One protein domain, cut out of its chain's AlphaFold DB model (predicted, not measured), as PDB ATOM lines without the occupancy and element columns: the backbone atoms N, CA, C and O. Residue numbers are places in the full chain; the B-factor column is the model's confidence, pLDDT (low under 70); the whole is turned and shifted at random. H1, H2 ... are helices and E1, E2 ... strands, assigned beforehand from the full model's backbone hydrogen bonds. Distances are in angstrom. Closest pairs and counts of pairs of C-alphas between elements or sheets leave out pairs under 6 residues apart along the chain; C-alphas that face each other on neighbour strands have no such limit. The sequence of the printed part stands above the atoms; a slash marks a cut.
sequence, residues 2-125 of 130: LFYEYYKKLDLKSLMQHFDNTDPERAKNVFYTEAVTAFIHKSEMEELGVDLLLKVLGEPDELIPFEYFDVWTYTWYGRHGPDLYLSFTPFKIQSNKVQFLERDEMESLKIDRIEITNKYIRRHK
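What this domain is: This is residues 2 to 125 of the 130 residues of an uncharacterized protein of Gimesia maris (UniProt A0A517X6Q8). A twisted four-stranded sheet, with the long hairpin of E2 and E3 through it, is covered on one face by H3 and H4 and crossed on the other by H6, three layers in all. H2 packs on H3 and H4, H1 packs crosswise on H3, and H5 only grazes the sheet. The printed part has 124 residues, with named elements in the order H1 H2 H3 H4 E1 E2 E3 E4 H5 H6, of mixed class. The sheet, in the order E1 E2 E3 E4, is a meander, each strand the antiparallel neighbour of the one before. The whole is compact and rounded, with a radius of gyration of the C-alphas of 14.0 A and spans of 35 by 35 by 27 A.

How they stand to each other: H1, residues 2 to 9, touches residues 37 to 42 of H3, residues 30 to 43, about perpendicular at 77 degrees; their closest C-alphas, Tyr 7 and Ala 38, are 4.9 A apart. H2, residues 12 to 18, forms a helical hairpin with H3, at a shallow tilt of 4 degrees, opposite ways, the closest C-alphas being those of His 18 and Phe 31, 6.2 A. H3, the hub, also forms a helical hairpin with H4, residues 50 to 57, at a shallow tilt of 26 degrees; the closest C-alphas are those of Tyr 32 and Leu 57, 7.0 A. E1, residues 62 to 65, pairs with E2, residues 70 to 80, through N 64 and O 71 at 2.8 A. E2 bends by 55 degrees at residue 77 and pairs with E3, residues 83 to 94, through N 76 and O 87 at 2.9 A. E3 pairs with E4, residues 97 to 100, through N 92 and O 99 at 2.8 A. H3 has a height over the sheet of 7.8 A; H4, on the same face, has 9.7 A. H5, residues 103 to 108, grazes the sheet with residues 103 to 106. H6, residues 113 to 123, is on the opposite face, across E2 at 88 degrees on the local plane, at a height of 7.0 A. Every O i to N i+4 pair is within hydrogen-bond range in H3, H4, H5 and H6; H1 has 3 of 4, and H2 has 0 of 3 but 3 of 4 O i to N i+3 pairs.

Where its parts are: H1 begins at C-alpha 2, (28.768, 50.925, 30.204). From first to last C-alpha, H3 measures 20.1 A, E2 30.1 A, E3 35.2 A and H6 15.6 A. H6 ends at C-alpha 123, (42.563, 17.160, 28.205).

The domain as a whole: The two C-alphas farthest apart, those of Glu 67 and Pro 82, are 41.3 A apart. The printed part has no cut, and the link from H2 to H3, 11 residues, is long. The mean pLDDT of the printed part is 91.6; residues 2 to 4 are under 70.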
ATOM      1  N   LEU A   2      28.093  50.786  31.513       61.59
ATOM      2  CA  LEU A   2      28.768  50.925  30.204       61.59
ATOM      3  C   LEU A   2      29.201  49.590  29.554       61.59
ATOM      4  O   LEU A   2      29.139  49.464  28.339       61.59
ATOM      5  N   PHE A   3      29.585  48.585  30.351       62.72
ATOM      6  CA  PHE A   3      30.069  47.290  29.839       62.72
ATOM      7  C   PHE A   3      28.982  46.444  29.160       62.72
ATOM      8  O   PHE A   3      29.233  45.851  28.120       62.72
ATOM      9  N   TYR A   4      27.759  46.432  29.696       63.00
ATOM     10  CA  TYR A   4      26.648  45.669  29.112       63.00
ATOM     11  C   TYR A   4      26.273  46.196  27.717       63.00
ATOM     12  O   TYR A   4      26.105  45.427  26.780       63.00
ATOM     13  N   GLU A   5      26.236  47.519  27.538       77.75
ATOM     14  CA  GLU A   5      25.942  48.145  26.239       77.75
ATOM     15  C   GLU A   5      27.063  47.969  25.205       77.75
ATOM     16  O   GLU A   5      26.793  47.961  24.003       77.75
ATOM     17  N   TYR A   6      28.310  47.810  25.658       81.38
ATOM     18  CA  TYR A   6      29.447  47.517  24.787       81.38
ATOM     19  C   TYR A   6      29.288  46.152  24.106       81.38
ATOM     20  O   TYR A   6      29.296  46.080  22.877       81.38
ATOM     21  N   TYR A   7      29.039  45.091  24.878       80.94
ATOM     22  CA  TYR A   7      28.938  43.731  24.337       80.94
ATOM     23  C   TYR A   7      27.759  43.536  23.381       80.94
ATOM     24  O   TYR A   7      27.870  42.802  22.401       80.94
ATOM     25  N   LYS A   8      26.653  44.253  23.596       77.38
ATOM     26  CA  LYS A   8      25.498  44.225  22.685       77.38
ATOM     27  C   LYS A   8      25.826  44.719  21.279       77.38
ATOM     28  O   LYS A   8      25.293  44.205  20.295       77.38
ATOM     29  N   LYS A   9      26.684  45.738  21.194       84.06
ATOM     30  CA  LYS A   9      27.067  46.411  19.945       84.06
ATOM     31  C   LYS A   9      28.297  45.792  19.292       84.06
ATOM     32  O   LYS A   9      28.669  46.208  18.199       84.06
ATOM     33  N   LEU A  10      28.927  44.834  19.962       84.94
ATOM     34  CA  LEU A  10      30.137  44.204  19.482       84.94
ATOM     35  C   LEU A  10      29.851  43.355  18.239       84.94
ATOM     36  O   LEU A  10      28.942  42.521  18.236       84.94
ATOM     37  N   ASP A  11      30.644  43.543  17.186       87.19
ATOM     38  CA  ASP A  11      30.603  42.658  16.027       87.19
ATOM     39  C   ASP A  11      31.384  41.370  16.322       87.19
ATOM     40  O   ASP A  11      32.617  41.346  16.308       87.19
ATOM     41  N   LEU A  12      30.640  40.286  16.556       87.06
ATOM     42  CA  LEU A  12      31.181  38.956  16.839       87.06
ATOM     43  C   LEU A  12      32.151  38.464  15.756       87.06
ATOM     44  O   LEU A  12      33.121  37.779  16.072       87.06
ATOM     45  N   LYS A  13      31.924  38.811  14.482       85.56
ATOM     46  CA  LYS A  13      32.793  38.356  13.384       85.56
ATOM     47  C   LYS A  13      34.108  39.123  13.338       85.56
ATOM     48  O   LYS A  13      35.126  38.542  12.975       85.56
ATOM     49  N   SER A  14      34.098  40.400  13.712       88.25
ATOM     50  CA  SER A  14      35.321  41.203  13.788       88.25
ATOM     51  C   SER A  14      36.263  40.699  14.883       88.25
ATOM     52  O   SER A  14      37.473  40.693  14.676       88.25
ATOM     53  N   LEU A  15      35.736  40.179  16.001       87.19
ATOM     54  CA  LEU A  15      36.568  39.597  17.062       87.19
ATOM     55  C   LEU A  15      37.439  38.427  16.589       87.19
ATOM     56  O   LEU A  15      38.557  38.270  17.076       87.19
ATOM     57  N   MET A  16      36.961  37.643  15.619       89.12
ATOM     58  CA  MET A  16      37.699  36.497  15.070       89.12
ATOM     59  C   MET A  16      39.025  36.889  14.405       89.12
ATOM     60  O   MET A  16      39.857  36.033  14.140       89.12
ATOM     61  N   GLN A  17      39.243  38.170  14.104       91.56
ATOM     62  CA  GLN A  17      40.511  38.643  13.541       91.56
ATOM     63  C   GLN A  17      41.640  38.670  14.583       91.56
ATOM     64  O   GLN A  17      42.805  38.831  14.220       91.56
ATOM     65  N   HIS A  18      41.307  38.537  15.870       93.06
ATOM     66  CA  HIS A  18      42.235  38.722  16.985       93.06
ATOM     67  C   HIS A  18      42.557  37.431  17.753       93.06
ATOM     68  O   HIS A  18      43.334  37.460  18.712       93.06
ATOM     69  N   PHE A  19      41.980  36.299  17.349       94.00
ATOM     70  CA  PHE A  19      42.285  34.984  17.905       94.00
ATOM     71  C   PHE A  19      42.037  33.881  16.875       94.00
ATOM     72  O   PHE A  19      41.220  34.041  15.972       94.00
ATOM     73  N   ASP A  20      42.729  32.755  17.026       93.62
ATOM     74  CA  ASP A  20      42.464  31.534  16.267       93.62
ATOM     75  C   ASP A  20      41.551  30.631  17.103       93.62
ATOM     76  O   ASP A  20      41.898  30.226  18.212       93.62
ATOM     77  N   ASN A  21      40.352  30.344  16.598       92.31
ATOM     78  CA  ASN A  21      39.378  29.515  17.307       92.31
ATOM     79  C   ASN A  21      39.653  28.007  17.190       92.31
ATOM     80  O   ASN A  21      38.980  27.211  17.842       92.31
ATOM     81  N   THR A  22      40.662  27.618  16.410       92.94
ATOM     82  CA  THR A  22      41.185  26.249  16.349       92.94
ATOM     83  C   THR A  22      42.372  26.033  17.289       92.94
ATOM     84  O   THR A  22      42.782  24.892  17.507       92.94
ATOM     85  N   ASP A  23      42.895  27.106  17.896       91.94
ATOM     86  CA  ASP A  23      43.998  27.040  18.849       91.94
ATOM     87  C   ASP A  23      43.576  26.253  20.112       91.94
ATOM     88  O   ASP A  23      42.583  26.607  20.769       91.94
ATOM     89  N   PRO A  24      44.311  25.189  20.499       87.12
ATOM     90  CA  PRO A  24      44.059  24.459  21.741       87.12
ATOM     91  C   PRO A  24      44.251  25.308  23.009       87.12
ATOM     92  O   PRO A  24      43.826  24.886  24.084       87.12
ATOM     93  N   GLU A  25      44.872  26.485  22.917       90.75
ATOM     94  CA  GLU A  25      45.027  27.447  24.008       90.75
ATOM     95  C   GLU A  25      44.088  28.664  23.897       90.75
ATOM     96  O   GLU A  25      44.213  29.597  24.698       90.75
ATOM     97  N   ARG A  26      43.098  28.655  22.984       94.00
ATOM     98  CA  ARG A  26      42.178  29.794  22.755       94.00
ATOM     99  C   ARG A  26      41.510  30.325  24.023       94.00
ATOM    100  O   ARG A  26      41.307  31.528  24.143       94.00
ATOM    101  N   ALA A  27      41.260  29.463  25.011       93.94
ATOM    102  CA  ALA A  27      40.696  29.837  26.309       93.94
ATOM    103  C   ALA A  27      41.507  30.918  27.052       93.94
ATOM    104  O   ALA A  27      40.950  31.632  27.887       93.94
ATOM    105  N   LYS A  28      42.820  31.025  26.791       92.38
ATOM    106  CA  LYS A  28      43.721  32.034  27.381       92.38
ATOM    107  C   LYS A  28      43.680  33.373  26.632       92.38
ATOM    108  O   LYS A  28      44.181  34.372  27.151       92.38
ATOM    109  N   ASN A  29      43.123  33.410  25.422       94.12
ATOM    110  CA  ASN A  29      43.068  34.607  24.594       94.12
ATOM    111  C   ASN A  29      41.947  35.545  25.072       94.12
ATOM    112  O   ASN A  29      40.785  35.156  25.177       94.12
ATOM    113  N   VAL A  30      42.289  36.812  25.322       92.06
ATOM    114  CA  VAL A  30      41.329  37.813  25.813       92.06
ATOM    115  C   VAL A  30      40.180  38.055  24.831       92.06
ATOM    116  O   VAL A  30      39.036  38.142  25.257       92.06
ATOM    117  N   PHE A  31      40.441  38.089  23.523       93.50
ATOM    118  CA  PHE A  31      39.413  38.326  22.506       93.50
ATOM    119  C   PHE A  31      38.456  37.145  22.359       93.50
ATOM    120  O   PHE A  31      37.280  37.351  22.067       93.50
ATOM    121  N   TYR A  32      38.930  35.924  22.613       95.56
ATOM    122  CA  TYR A  32      38.055  34.760  22.712       95.56
ATOM    123  C   TYR A  32      37.114  34.879  23.921       95.56
ATOM    124  O   TYR A  32      35.904  34.713  23.774       95.56
ATOM    125  N   THR A  33      37.625  35.258  25.096       94.12
ATOM    126  CA  THR A  33      36.791  35.507  26.289       94.12
ATOM    127  C   THR A  33      35.757  36.620  26.056       94.12
ATOM    128  O   THR A  33      34.594  36.495  26.455       94.12
ATOM    129  N   GLU A  34      36.152  37.694  25.369       92.62
ATOM    130  CA  GLU A  34      35.246  38.773  24.956       92.62
ATOM    131  C   GLU A  34      34.170  38.256  23.985       92.62
ATOM    132  O   GLU A  34      33.001  38.620  24.119       92.62
ATOM    133  N   ALA A  35      34.525  37.359  23.055       95.06
ATOM    134  CA  ALA A  35      33.573  36.731  22.137       95.06
ATOM    135  C   ALA A  35      32.544  35.880  22.886       95.06
ATOM    136  O   ALA A  35      31.345  36.026  22.648       95.06
ATOM    137  N   VAL A  36      32.992  35.038  23.821       95.81
ATOM    138  CA  VAL A  36      32.107  34.219  24.664       95.81
ATOM    139  C   VAL A  36      31.118  35.112  25.420       95.81
ATOM    140  O   VAL A  36      29.918  34.838  25.428       95.81
ATOM    141  N   THR A  37      31.598  36.210  26.007       93.31
ATOM    142  CA  THR A  37      30.765  37.148  26.776       93.31
ATOM    143  C   THR A  37      29.779  37.905  25.882       93.31
ATOM    144  O   THR A  37      28.612  38.076  26.237       93.31
ATOM    145  N   ALA A  38      30.205  38.307  24.684       93.44
ATOM    146  CA  ALA A  38      29.324  38.910  23.692       93.44
ATOM    147  C   ALA A  38      28.204  37.950  23.253       93.44
ATOM    148  O   ALA A  38      27.065  38.389  23.091       93.44
ATOM    149  N   PHE A  39      28.488  36.650  23.116       94.94
ATOM    150  CA  PHE A  39      27.467  35.643  22.803       94.94
ATOM    151  C   PHE A  39      26.402  35.508  23.887       94.94
ATOM    152  O   PHE A  39      25.229  35.407  23.537       94.94
ATOM    153  N   ILE A  40      26.780  35.557  25.171       94.06
ATOM    154  CA  ILE A  40      25.817  35.552  26.286       94.06
ATOM    155  C   ILE A  40      24.804  36.681  26.070       94.06
ATOM    156  O   ILE A  40      23.619  36.428  25.864       94.06
ATOM    157  N   HIS A  41      25.296  37.917  25.985       92.56
ATOM    158  CA  HIS A  41      24.453  39.106  25.880       92.56
ATOM    159  C   HIS A  41      23.649  39.189  24.585       92.56
ATOM    160  O   HIS A  41      22.526  39.686  24.584       92.56
ATOM    161  N   LYS A  42      24.203  38.716  23.466       92.19
ATOM    162  CA  LYS A  42      23.477  38.700  22.195       92.19
ATOM    163  C   LYS A  42      22.400  37.623  22.166       92.19
ATOM    164  O   LYS A  42      21.303  37.911  21.706       92.19
ATOM    165  N   SER A  43      22.657  36.437  22.719       92.25
ATOM    166  CA  SER A  43      21.655  35.362  22.780       92.25
ATOM    167  C   SER A  43      20.429  35.715  23.637       92.25
ATOM    168  O   SER A  43      19.354  35.166  23.417       92.25
ATOM    169  N   GLU A  44      20.565  36.665  24.570       90.25
ATOM    170  CA  GLU A  44      19.452  37.226  25.355       90.25
ATOM    171  C   GLU A  44      18.561  38.185  24.543       90.25
ATOM    172  O   GLU A  44      17.417  38.443  24.915       90.25
ATOM    173  N   MET A  45      19.082  38.762  23.457       88.50
ATOM    174  CA  MET A  45      18.436  39.852  22.718       88.50
ATOM    175  C   MET A  45      17.958  39.460  21.325       88.50
ATOM    176  O   MET A  45      16.986  40.028  20.824       88.50
ATOM    177  N   GLU A  46      18.670  38.547  20.677       90.88
ATOM    178  CA  GLU A  46      18.430  38.140  19.302       90.88
ATOM    179  C   GLU A  46      18.605  36.629  19.144       90.88
ATOM    180  O   GLU A  46      19.317  35.969  19.899       90.88
ATOM    181  N   GLU A  47      17.936  36.070  18.138       92.06
ATOM    182  CA  GLU A  47      18.072  34.656  17.813       92.06
ATOM    183  C   GLU A  47      19.413  34.413  17.109       92.06
ATOM    184  O   GLU A  47      19.636  34.880  15.990       92.06
ATOM    185  N   LEU A  48      20.309  33.677  17.770       94.94
ATOM    186  CA  LEU A  48      21.616  33.309  17.231       94.94
ATOM    187  C   LEU A  48      21.609  31.867  16.716       94.94
ATOM    188  O   LEU A  48      21.062  30.969  17.355       94.94
ATOM    189  N   GLY A  49      22.248  31.652  15.566       96.25
ATOM    190  CA  GLY A  49      22.395  30.333  14.953       96.25
ATOM    191  C   GLY A  49      23.678  29.614  15.369       96.25
ATOM    192  O   GLY A  49      24.700  30.259  15.628       96.25
ATOM    193  N   VAL A  50      23.649  28.279  15.359       97.31
ATOM    194  CA  VAL A  50      24.825  27.438  15.663       97.31
ATOM    195  C   VAL A  50      25.982  27.722  14.708       97.31
ATOM    196  O   VAL A  50      27.122  27.815  15.149       97.31
ATOM    197  N   ASP A  51      25.695  27.964  13.428       96.75
ATOM    198  CA  ASP A  51      26.721  28.298  12.430       96.75
ATOM    199  C   ASP A  51      27.539  29.533  12.822       96.75
ATOM    200  O   ASP A  51      28.742  29.594  12.571       96.75
ATOM    201  N   LEU A  52      26.906  30.538  13.442       95.75
ATOM    202  CA  LEU A  52      27.611  31.729  13.908       95.75
ATOM    203  C   LEU A  52      28.454  31.415  15.147       95.75
ATOM    204  O   LEU A  52      29.579  31.902  15.237       95.75
ATOM    205  N   LEU A  53      27.925  30.605  16.068       96.56
ATOM    206  CA  LEU A  53      28.638  30.162  17.266       96.56
ATOM    207  C   LEU A  53      29.907  29.392  16.896       96.56
ATOM    208  O   LEU A  53      30.988  29.800  17.307       96.56
ATOM    209  N   LEU A  54      29.790  28.372  16.044       96.81
ATOM    210  CA  LEU A  54      30.925  27.592  15.543       96.81
ATOM    211  C   LEU A  54      31.902  28.458  14.760       96.81
ATOM    212  O   LEU A  54      33.113  28.371  14.948       96.81
ATOM    213  N   LYS A  55      31.386  29.339  13.895       95.75
ATOM    214  CA  LYS A  55      32.242  30.236  13.123       95.75
ATOM    215  C   LYS A  55      33.095  31.108  14.034       95.75
ATOM    216  O   LYS A  55      34.255  31.310  13.711       95.75
ATOM    217  N   VAL A  56      32.544  31.634  15.124       95.19
ATOM    218  CA  VAL A  56      33.252  32.581  15.992       95.19
ATOM    219  C   VAL A  56      34.070  31.864  17.061       95.19
ATOM    220  O   VAL A  56      35.267  32.106  17.160       95.19
ATOM    221  N   LEU A  57      33.458  30.969  17.834       96.56
ATOM    222  CA  LEU A  57      34.082  30.325  18.994       96.56
ATOM    223  C   LEU A  57      34.776  28.994  18.674       96.56
ATOM    224  O   LEU A  57      35.544  28.508  19.504       96.56
ATOM    225  N   GLY A  58      34.553  28.433  17.485       95.88
ATOM    226  CA  GLY A  58      35.028  27.100  17.123       95.88
ATOM    227  C   GLY A  58      34.139  25.998  17.700       95.88
ATOM    228  O   GLY A  58      33.019  26.249  18.143       95.88
ATOM    229  N   GLU A  59      34.648  24.769  17.685       96.50
ATOM    230  CA  GLU A  59      33.978  23.618  18.298       96.50
ATOM    231  C   GLU A  59      33.872  23.782  19.828       96.50
ATOM    232  O   GLU A  59      34.761  24.378  20.456       96.50
ATOM    233  N   PRO A  60      32.812  23.244  20.459       97.12
ATOM    234  CA  PRO A  60      32.678  23.278  21.907       97.12
ATOM    235  C   PRO A  60      33.726  22.394  22.592       97.12
ATOM    236  O   PRO A  60      34.129  21.346  22.083       97.12
ATOM    237  N   ASP A  61      34.130  22.779  23.801       95.62
ATOM    238  CA  ASP A  61      35.057  21.986  24.611       95.62
ATOM    239  C   ASP A  61      34.376  20.734  25.183       95.62
ATOM    240  O   ASP A  61      35.002  19.681  25.334       95.62
ATOM    241  N   GLU A  62      33.074  20.812  25.455       95.00
ATOM    242  CA  GLU A  62      32.260  19.664  25.842       95.00
ATOM    243  C   GLU A  62      30.849  19.778  25.270       95.00
ATOM    244  O   GLU A  62      30.273  20.866  25.201       95.00
ATOM    245  N   LEU A  63      30.306  18.631  24.860       96.38
ATOM    246  CA  LEU A  63      28.932  18.471  24.404       96.38
ATOM    247  C   LEU A  63      28.227  17.512  25.358       96.38
ATOM    248  O   LEU A  63      28.670  16.377  25.552       96.38
ATOM    249  N   ILE A  64      27.130  17.977  25.945       96.94
ATOM    250  CA  ILE A  64      26.313  17.226  26.895       96.94
ATOM    251  C   ILE A  64      24.930  17.029  26.259       96.94
ATOM    252  O   ILE A  64      24.172  17.998  26.170       96.94
ATOM    253  N   PRO A  65      24.601  15.813  25.789       96.94
ATOM    254  CA  PRO A  65      23.341  15.568  25.106       96.94
ATOM    255  C   PRO A  65      22.178  15.425  26.092       96.94
ATOM    256  O   PRO A  65      22.292  14.739  27.111       96.94
ATOM    257  N   PHE A  66      21.037  16.020  25.751       96.44
ATOM    258  CA  PHE A  66      19.745  15.810  26.405       96.44
ATOM    259  C   PHE A  66      18.712  15.335  25.374       96.44
ATOM    260  O   PHE A  66      18.935  15.386  24.169       96.44
ATOM    261  N   GLU A  67      17.552  14.864  25.837       95.94
ATOM    262  CA  GLU A  67      16.521  14.279  24.962       95.94
ATOM    263  C   GLU A  67      16.032  15.239  23.857       95.94
ATOM    264  O   GLU A  67      15.687  14.796  22.764       95.94
ATOM    265  N   TYR A  68      16.030  16.551  24.118       95.38
ATOM    266  CA  TYR A  68      15.424  17.557  23.234       95.38
ATOM    267  C   TYR A  68      16.361  18.696  22.814       95.38
ATOM    268  O   TYR A  68      15.927  19.603  22.098       95.38
ATOM    269  N   PHE A  69      17.601  18.699  23.298       97.56
ATOM    270  CA  PHE A  69      18.600  19.739  23.053       97.56
ATOM    271  C   PHE A  69      19.989  19.229  23.448       97.56
ATOM    272  O   PHE A  69      20.103  18.246  24.175       97.56
ATOM    273  N   ASP A  70      21.028  19.947  23.043       98.00
ATOM    274  CA  ASP A  70      22.390  19.728  23.531       98.00
ATOM    275  C   ASP A  70      22.849  20.923  24.364       98.00
ATOM    276  O   ASP A  70      22.392  22.050  24.165       98.00
ATOM    277  N   VAL A  71      23.778  20.700  25.289       98.12
ATOM    278  CA  VAL A  71      24.511  21.781  25.955       98.12
ATOM    279  C   VAL A  71      25.949  21.759  25.484       98.12
ATOM    280  O   VAL A  71      26.642  20.753  25.608       98.12
ATOM    281  N   TRP A  72      26.387  22.880  24.934       98.06
ATOM    282  CA  TRP A  72      27.734  23.090  24.431       98.06
ATOM    283  C   TRP A  72      28.473  24.023  25.378       98.06
ATOM    284  O   TRP A  72      28.008  25.132  25.643       98.06
ATOM    285  N   THR A  73      29.616  23.592  25.902       97.56
ATOM    286  CA  THR A  73      30.388  24.388  26.860       97.56
ATOM    287  C   THR A  73      31.645  24.951  26.222       97.56
ATOM    288  O   THR A  73      32.378  24.218  25.560       97.56
ATOM    289  N   TYR A  74      31.923  26.225  26.494       97.38
ATOM    290  CA  TYR A  74      33.128  26.923  26.051       97.38
ATOM    291  C   TYR A  74      33.915  27.395  27.266       97.38
ATOM    292  O   TYR A  74      33.429  28.219  28.046       97.38
ATOM    293  N   THR A  75      35.109  26.856  27.449       96.19
ATOM    294  CA  THR A  75      36.006  27.142  28.566       96.19
ATOM    295  C   THR A  75      36.852  28.372  28.270       96.19
ATOM    296  O   THR A  75      37.365  28.534  27.170       96.19
ATOM    297  N   TRP A  76      37.024  29.245  29.258       95.44
ATOM    298  CA  TRP A  76      37.783  30.491  29.149       95.44
ATOM    299  C   TRP A  76      38.437  30.849  30.485       95.44
ATOM    300  O   TRP A  76      37.967  30.452  31.556       95.44
ATOM    301  N   TYR A  77      39.526  31.614  30.432       92.81
ATOM    302  CA  TYR A  77      40.178  32.139  31.627       92.81
ATOM    303  C   TYR A  77      39.653  33.530  31.981       92.81
ATOM    304  O   TYR A  77      39.718  34.466  31.179       92.81
ATOM    305  N   GLY A  78      39.160  33.665  33.207       88.31
ATOM    306  CA  GLY A  78      38.759  34.930  33.807       88.31
ATOM    307  C   GLY A  78      39.817  35.477  34.753       88.31
ATOM    308  O   GLY A  78      40.707  34.758  35.208       88.31
ATOM    309  N   ARG A  79      39.705  36.768  35.069       85.88
ATOM    310  CA  ARG A  79      40.537  37.423  36.084       85.88
ATOM    311  C   ARG A  79      39.678  38.006  37.192       85.88
ATOM    312  O   ARG A  79      38.684  38.679  36.920       85.88
ATOM    313  N   HIS A  80      40.086  37.777  38.433       80.56
ATOM    314  CA  HIS A  80      39.572  38.473  39.605       80.56
ATOM    315  C   HIS A  80      40.747  39.161  40.309       80.56
ATOM    316  O   HIS A  80      41.476  38.551  41.082       80.56
ATOM    317  N   GLY A  81      40.981  40.434  39.977       84.25
ATOM    318  CA  GLY A  81      42.198  41.128  40.401       84.25
ATOM    319  C   GLY A  81      43.451  40.484  39.780       84.25
ATOM    320  O   GLY A  81      43.503  40.372  38.550       84.25
ATOM    321  N   PRO A  82      44.463  40.091  40.580       83.44
ATOM    322  CA  PRO A  82      45.648  39.396  40.077       83.44
ATOM    323  C   PRO A  82      45.386  37.918  39.747       83.44
ATOM    324  O   PRO A  82      46.165  37.323  39.003       83.44
ATOM    325  N   ASP A  83      44.303  37.337  40.269       85.94
ATOM    326  CA  ASP A  83      44.066  35.899  40.208       85.94
ATOM    327  C   ASP A  83      43.424  35.497  38.882       85.94
ATOM    328  O   ASP A  83      42.391  36.038  38.470       85.94
ATOM    329  N   LEU A  84      44.038  34.519  38.219       86.06
ATOM    330  CA  LEU A  84      43.495  33.868  37.037       86.06
ATOM    331  C   LEU A  84      42.666  32.658  37.477       86.06
ATOM    332  O   LEU A  84      43.149  31.821  38.237       86.06
ATOM    333  N   TYR A  85      41.442  32.536  36.975       89.75
ATOM    334  CA  TYR A  85      40.601  31.366  37.214       89.75
ATOM    335  C   TYR A  85      40.084  30.801  35.898       89.75
ATOM    336  O   TYR A  85      39.880  31.528  34.926       89.75
ATOM    337  N   LEU A  86      39.874  29.490  35.871       92.31
ATOM    338  CA  LEU A  86      39.254  28.806  34.747       92.31
ATOM    339  C   LEU A  86      37.740  28.763  34.961       92.31
ATOM    340  O   LEU A  86      37.271  28.439  36.052       92.31
ATOM    341  N   SER A  87      36.977  29.092  33.928       93.44
ATOM    342  CA  SER A  87      35.518  29.024  33.929       93.44
ATOM    343  C   SER A  87      35.024  28.490  32.591       93.44
ATOM    344  O   SER A  87      35.801  28.278  31.665       93.44
ATOM    345  N   PHE A  88      33.722  28.265  32.478       95.19
ATOM    346  CA  PHE A  88      33.089  27.945  31.211       95.19
ATOM    347  C   PHE A  88      31.733  28.625  31.092       95.19
ATOM    348  O   PHE A  88      31.106  28.992  32.092       95.19
ATOM    349  N   THR A  89      31.289  28.755  29.849       96.56
ATOM    350  CA  THR A  89      29.977  29.271  29.476       96.56
ATOM    351  C   THR A  89      29.215  28.180  28.734       96.56
ATOM    352  O   THR A  89      29.684  27.728  27.686       96.56
ATOM    353  N   PRO A  90      28.072  27.721  29.264       97.38
ATOM    354  CA  PRO A  90      27.208  26.778  28.575       97.38
ATOM    355  C   PRO A  90      26.201  27.495  27.671       97.38
ATOM    356  O   PRO A  90      25.556  28.465  28.069       97.38
ATOM    357  N   PHE A  91      26.024  26.955  26.469       97.81
ATOM    358  CA  PHE A  91      24.955  27.325  25.554       97.81
ATOM    359  C   PHE A  91      24.065  26.120  25.283       97.81
ATOM    360  O   PHE A  91      24.544  25.037  24.950       97.81
ATOM    361  N   LYS A  92      22.760  26.322  25.409       97.62
ATOM    362  CA  LYS A  92      21.731  25.385  24.986       97.62
ATOM    363  C   LYS A  92      21.549  25.484  23.479       97.62
ATOM    364  O   LYS A  92      21.306  26.570  22.948       97.62
ATOM    365  N   ILE A  93      21.650  24.345  22.810       98.00
ATOM    366  CA  ILE A  93      21.512  24.202  21.369       98.00
ATOM    367  C   ILE A  93      20.240  23.425  21.068       98.00
ATOM    368  O   ILE A  93      20.126  22.242  21.388       98.00
ATOM    369  N   GLN A  94      19.272  24.088  20.440       96.62
ATOM    370  CA  GLN A  94      17.997  23.469  20.087       96.62
ATOM    371  C   GLN A  94      17.510  23.980  18.735       96.62
ATOM    372  O   GLN A  94      17.362  25.183  18.537       96.62
ATOM    373  N   SER A  95      17.244  23.071  17.794       94.44
ATOM    374  CA  SER A  95      16.724  23.415  16.458       94.44
ATOM    375  C   SER A  95      17.548  24.497  15.740       94.44
ATOM    376  O   SER A  95      16.991  25.443  15.189       94.44
ATOM    377  N   ASN A  96      18.879  24.361  15.766       93.75
ATOM    378  CA  ASN A  96      19.852  25.321  15.223       93.75
ATOM    379  C   ASN A  96      19.903  26.692  15.930       93.75
ATOM    380  O   ASN A  96      20.547  27.611  15.428       93.75
ATOM    381  N   LYS A  97      19.261  26.839  17.093       96.00
ATOM    382  CA  LYS A  97      19.280  28.065  17.897       96.00
ATOM    383  C   LYS A  97      20.215  27.925  19.084       96.00
ATOM    384  O   LYS A  97      20.309  26.852  19.678       96.00
ATOM    385  N   VAL A  98      20.858  29.031  19.430       97.06
ATOM    386  CA  VAL A  98      21.789  29.166  20.549       97.06
ATOM    387  C   VAL A  98      21.139  30.026  21.621       97.06
ATOM    388  O   VAL A  98      20.735  31.157  21.351       97.06
ATOM    389  N   GLN A  99      21.071  29.506  22.839       96.75
ATOM    390  CA  GLN A  99      20.600  30.234  24.014       96.75
ATOM    391  C   GLN A  99      21.626  30.093  25.131       96.75
ATOM    392  O   GLN A  99      22.171  29.009  25.334       96.75
ATOM    393  N   PHE A 100      21.909  31.169  25.862       96.31
ATOM    394  CA  PHE A 100      22.689  31.049  27.088       96.31
ATOM    395  C   PHE A 100      21.931  30.185  28.102       96.31
ATOM    396  O   PHE A 100      20.744  30.400  28.343       96.31
ATOM    397  N   LEU A 101      22.612  29.185  28.667       95.56
ATOM    398  CA  LEU A 101      22.034  28.314  29.683       95.56
ATOM    399  C   LEU A 101      22.291  28.934  31.060       95.56
ATOM    400  O   LEU A 101      23.415  28.905  31.568       95.56
ATOM    401  N   GLU A 102      21.250  29.514  31.650       92.62
ATOM    402  CA  GLU A 102      21.354  30.194  32.939       92.62
ATOM    403  C   GLU A 102      21.715  29.233  34.078       92.62
ATOM    404  O   GLU A 102      21.497  28.020  34.019       92.62
ATOM    405  N   ARG A 103      22.254  29.796  35.163       89.81
ATOM    406  CA  ARG A 103      22.730  29.026  36.315       89.81
ATOM    407  C   ARG A 103      21.648  28.123  36.914       89.81
ATOM    408  O   ARG A 103      21.931  26.960  37.185       89.81
ATOM    409  N   ASP A 104      20.440  28.637  37.103       91.81
ATOM    410  CA  ASP A 104      19.352  27.872  37.720       91.81
ATOM    411  C   ASP A 104      18.926  26.696  36.819       91.81
ATOM    412  O   ASP A 104      18.640  25.600  37.307       91.81
ATOM    413  N   GLU A 105      18.972  26.877  35.492       93.62
ATOM    414  CA  GLU A 105      18.718  25.798  34.530       93.62
ATOM    415  C   GLU A 105      19.839  24.749  34.587       93.62
ATOM    416  O   GLU A 105      19.546  23.555  34.676       93.62
ATOM    417  N   MET A 106      21.112  25.158  34.648       93.44
ATOM    418  CA  MET A 106      22.237  24.227  34.840       93.44
ATOM    419  C   MET A 106      22.084  23.371  36.103       93.44
ATOM    420  O   MET A 106      22.322  22.161  36.061       93.44
ATOM    421  N   GLU A 107      21.710  23.993  37.224       92.19
ATOM    422  CA  GLU A 107      21.513  23.309  38.506       92.19
ATOM    423  C   GLU A 107      20.357  22.301  38.408       92.19
ATOM    424  O   GLU A 107      20.491  21.161  38.863       92.19
ATOM    425  N   SER A 108      19.268  22.661  37.718       94.44
ATOM    426  CA  SER A 108      18.136  21.760  37.458       94.44
ATOM    427  C   SER A 108      18.517  20.543  36.601       94.44
ATOM    428  O   SER A 108      18.047  19.429  36.849       94.44
ATOM    429  N   LEU A 109      19.428  20.740  35.644       94.19
ATOM    430  CA  LEU A 109      19.957  19.707  34.751       94.19
ATOM    431  C   LEU A 109      21.109  18.909  35.377       94.19
ATOM    432  O   LEU A 109      21.608  17.974  34.753       94.19
ATOM    433  N   LYS A 110      21.515  19.248  36.609       94.62
ATOM    434  CA  LYS A 110      22.626  18.618  37.344       94.62
ATOM    435  C   LYS A 110      23.953  18.663  36.580       94.62
ATOM    436  O   LYS A 110      24.743  17.724  36.646       94.62
ATOM    437  N   ILE A 111      24.203  19.754  35.860       92.62
ATOM    438  CA  ILE A 111      25.466  19.961  35.150       92.62
ATOM    439  C   ILE A 111      26.550  20.342  36.168       92.62
ATOM    440  O   ILE A 111      26.526  21.433  36.743       92.62
ATOM    441  N   ASP A 112      27.513  19.444  36.389       91.62
ATOM    442  CA  ASP A 112      28.589  19.645  37.360       91.62
ATOM    443  C   ASP A 112      29.713  20.524  36.784       91.62
ATOM    444  O   ASP A 112      30.491  20.128  35.909       91.62
ATOM    445  N   ARG A 113      29.826  21.741  37.326       89.25
ATOM    446  CA  ARG A 113      30.849  22.709  36.918       89.25
ATOM    447  C   ARG A 113      32.272  22.221  37.190       89.25
ATOM    448  O   ARG A 113      33.184  22.525  36.415       89.25
ATOM    449  N   ILE A 114      32.474  21.513  38.297       90.06
ATOM    450  CA  ILE A 114      33.781  21.003  38.711       90.06
ATOM    451  C   ILE A 114      34.195  19.881  37.763       90.06
ATOM    452  O   ILE A 114      35.343  19.845  37.320       90.06
ATOM    453  N   GLU A 115      33.261  19.001  37.397       92.38
ATOM    454  CA  GLU A 115      33.528  17.911  36.460       92.38
ATOM    455  C   GLU A 115      33.990  18.427  35.090       92.38
ATOM    456  O   GLU A 115      35.043  17.995  34.608       92.38
ATOM    457  N   ILE A 116      33.261  19.380  34.499       92.12
ATOM    458  CA  ILE A 116      33.595  19.983  33.193       92.12
ATOM    459  C   ILE A 116      34.974  20.647  33.247       92.12
ATOM    460  O   ILE A 116      35.845  20.385  32.415       92.12
ATOM    461  N   THR A 117      35.220  21.452  34.283       89.88
ATOM    462  CA  THR A 117      36.507  22.141  34.455       89.88
ATOM    463  C   THR A 117      37.659  21.135  34.582       89.88
ATOM    464  O   THR A 117      38.694  21.276  33.928       89.88
ATOM    465  N   ASN A 118      37.472  20.057  35.348       90.00
ATOM    466  CA  ASN A 118      38.469  18.996  35.499       90.00
ATOM    467  C   ASN A 118      38.687  18.189  34.211       90.00
ATOM    468  O   ASN A 118      39.798  17.715  33.959       90.00
ATOM    469  N   LYS A 119      37.653  17.980  33.388       91.31
ATOM    470  CA  LYS A 119      37.801  17.359  32.060       91.31
ATOM    471  C   LYS A 119      38.660  18.229  31.147       91.31
ATOM    472  O   LYS A 119      39.589  17.695  30.537       91.31
ATOM    473  N   TYR A 120      38.425  19.540  31.127       90.62
ATOM    474  CA  TYR A 120      39.241  20.479  30.358       90.62
ATOM    475  C   TYR A 120      40.711  20.456  30.802       90.62
ATOM    476  O   TYR A 120      41.602  20.221  29.984       90.62
ATOM    477  N   ILE A 121      40.974  20.598  32.107       89.56
ATOM    478  CA  ILE A 121      42.339  20.575  32.667       89.56
ATOM    479  C   ILE A 121      43.076  19.288  32.276       89.56
ATOM    480  O   ILE A 121      44.217  19.342  31.817       89.56
ATOM    481  N   ARG A 122      42.412  18.129  32.402       89.81
ATOM    482  CA  ARG A 122      42.987  16.829  32.022       89.81
ATOM    483  C   ARG A 122      43.301  16.747  30.530       89.81
ATOM    484  O   ARG A 122      44.372  16.265  30.171       89.81
ATOM    485  N   ARG A 123      42.394  17.212  29.667       87.56
ATOM    486  CA  ARG A 123      42.563  17.160  28.205       87.56
ATOM    487  C   ARG A 123      43.736  18.016  27.733       87.56
ATOM    488  O   ARG A 123      44.499  17.575  26.880       87.56
ATOM    489  N   HIS A 124      43.904  19.195  28.321       83.00
ATOM    490  CA  HIS A 124      44.947  20.147  27.934       83.00
ATOM    491  C   HIS A 124      46.236  19.996  28.752       83.00
ATOM    492  O   HIS A 124      47.126  20.833  28.644       83.00
ATOM    493  N   LYS A 125      46.350  18.924  29.555       77.06
ATOM    494  CA  LYS A 125      47.497  18.655  30.437       77.06
ATOM    495  C   LYS A 125      47.883  19.867  31.294       77.06
ATOM    496  O   LYS A 125      49.053  20.072  31.584       77.06
TER     497      LYS A 125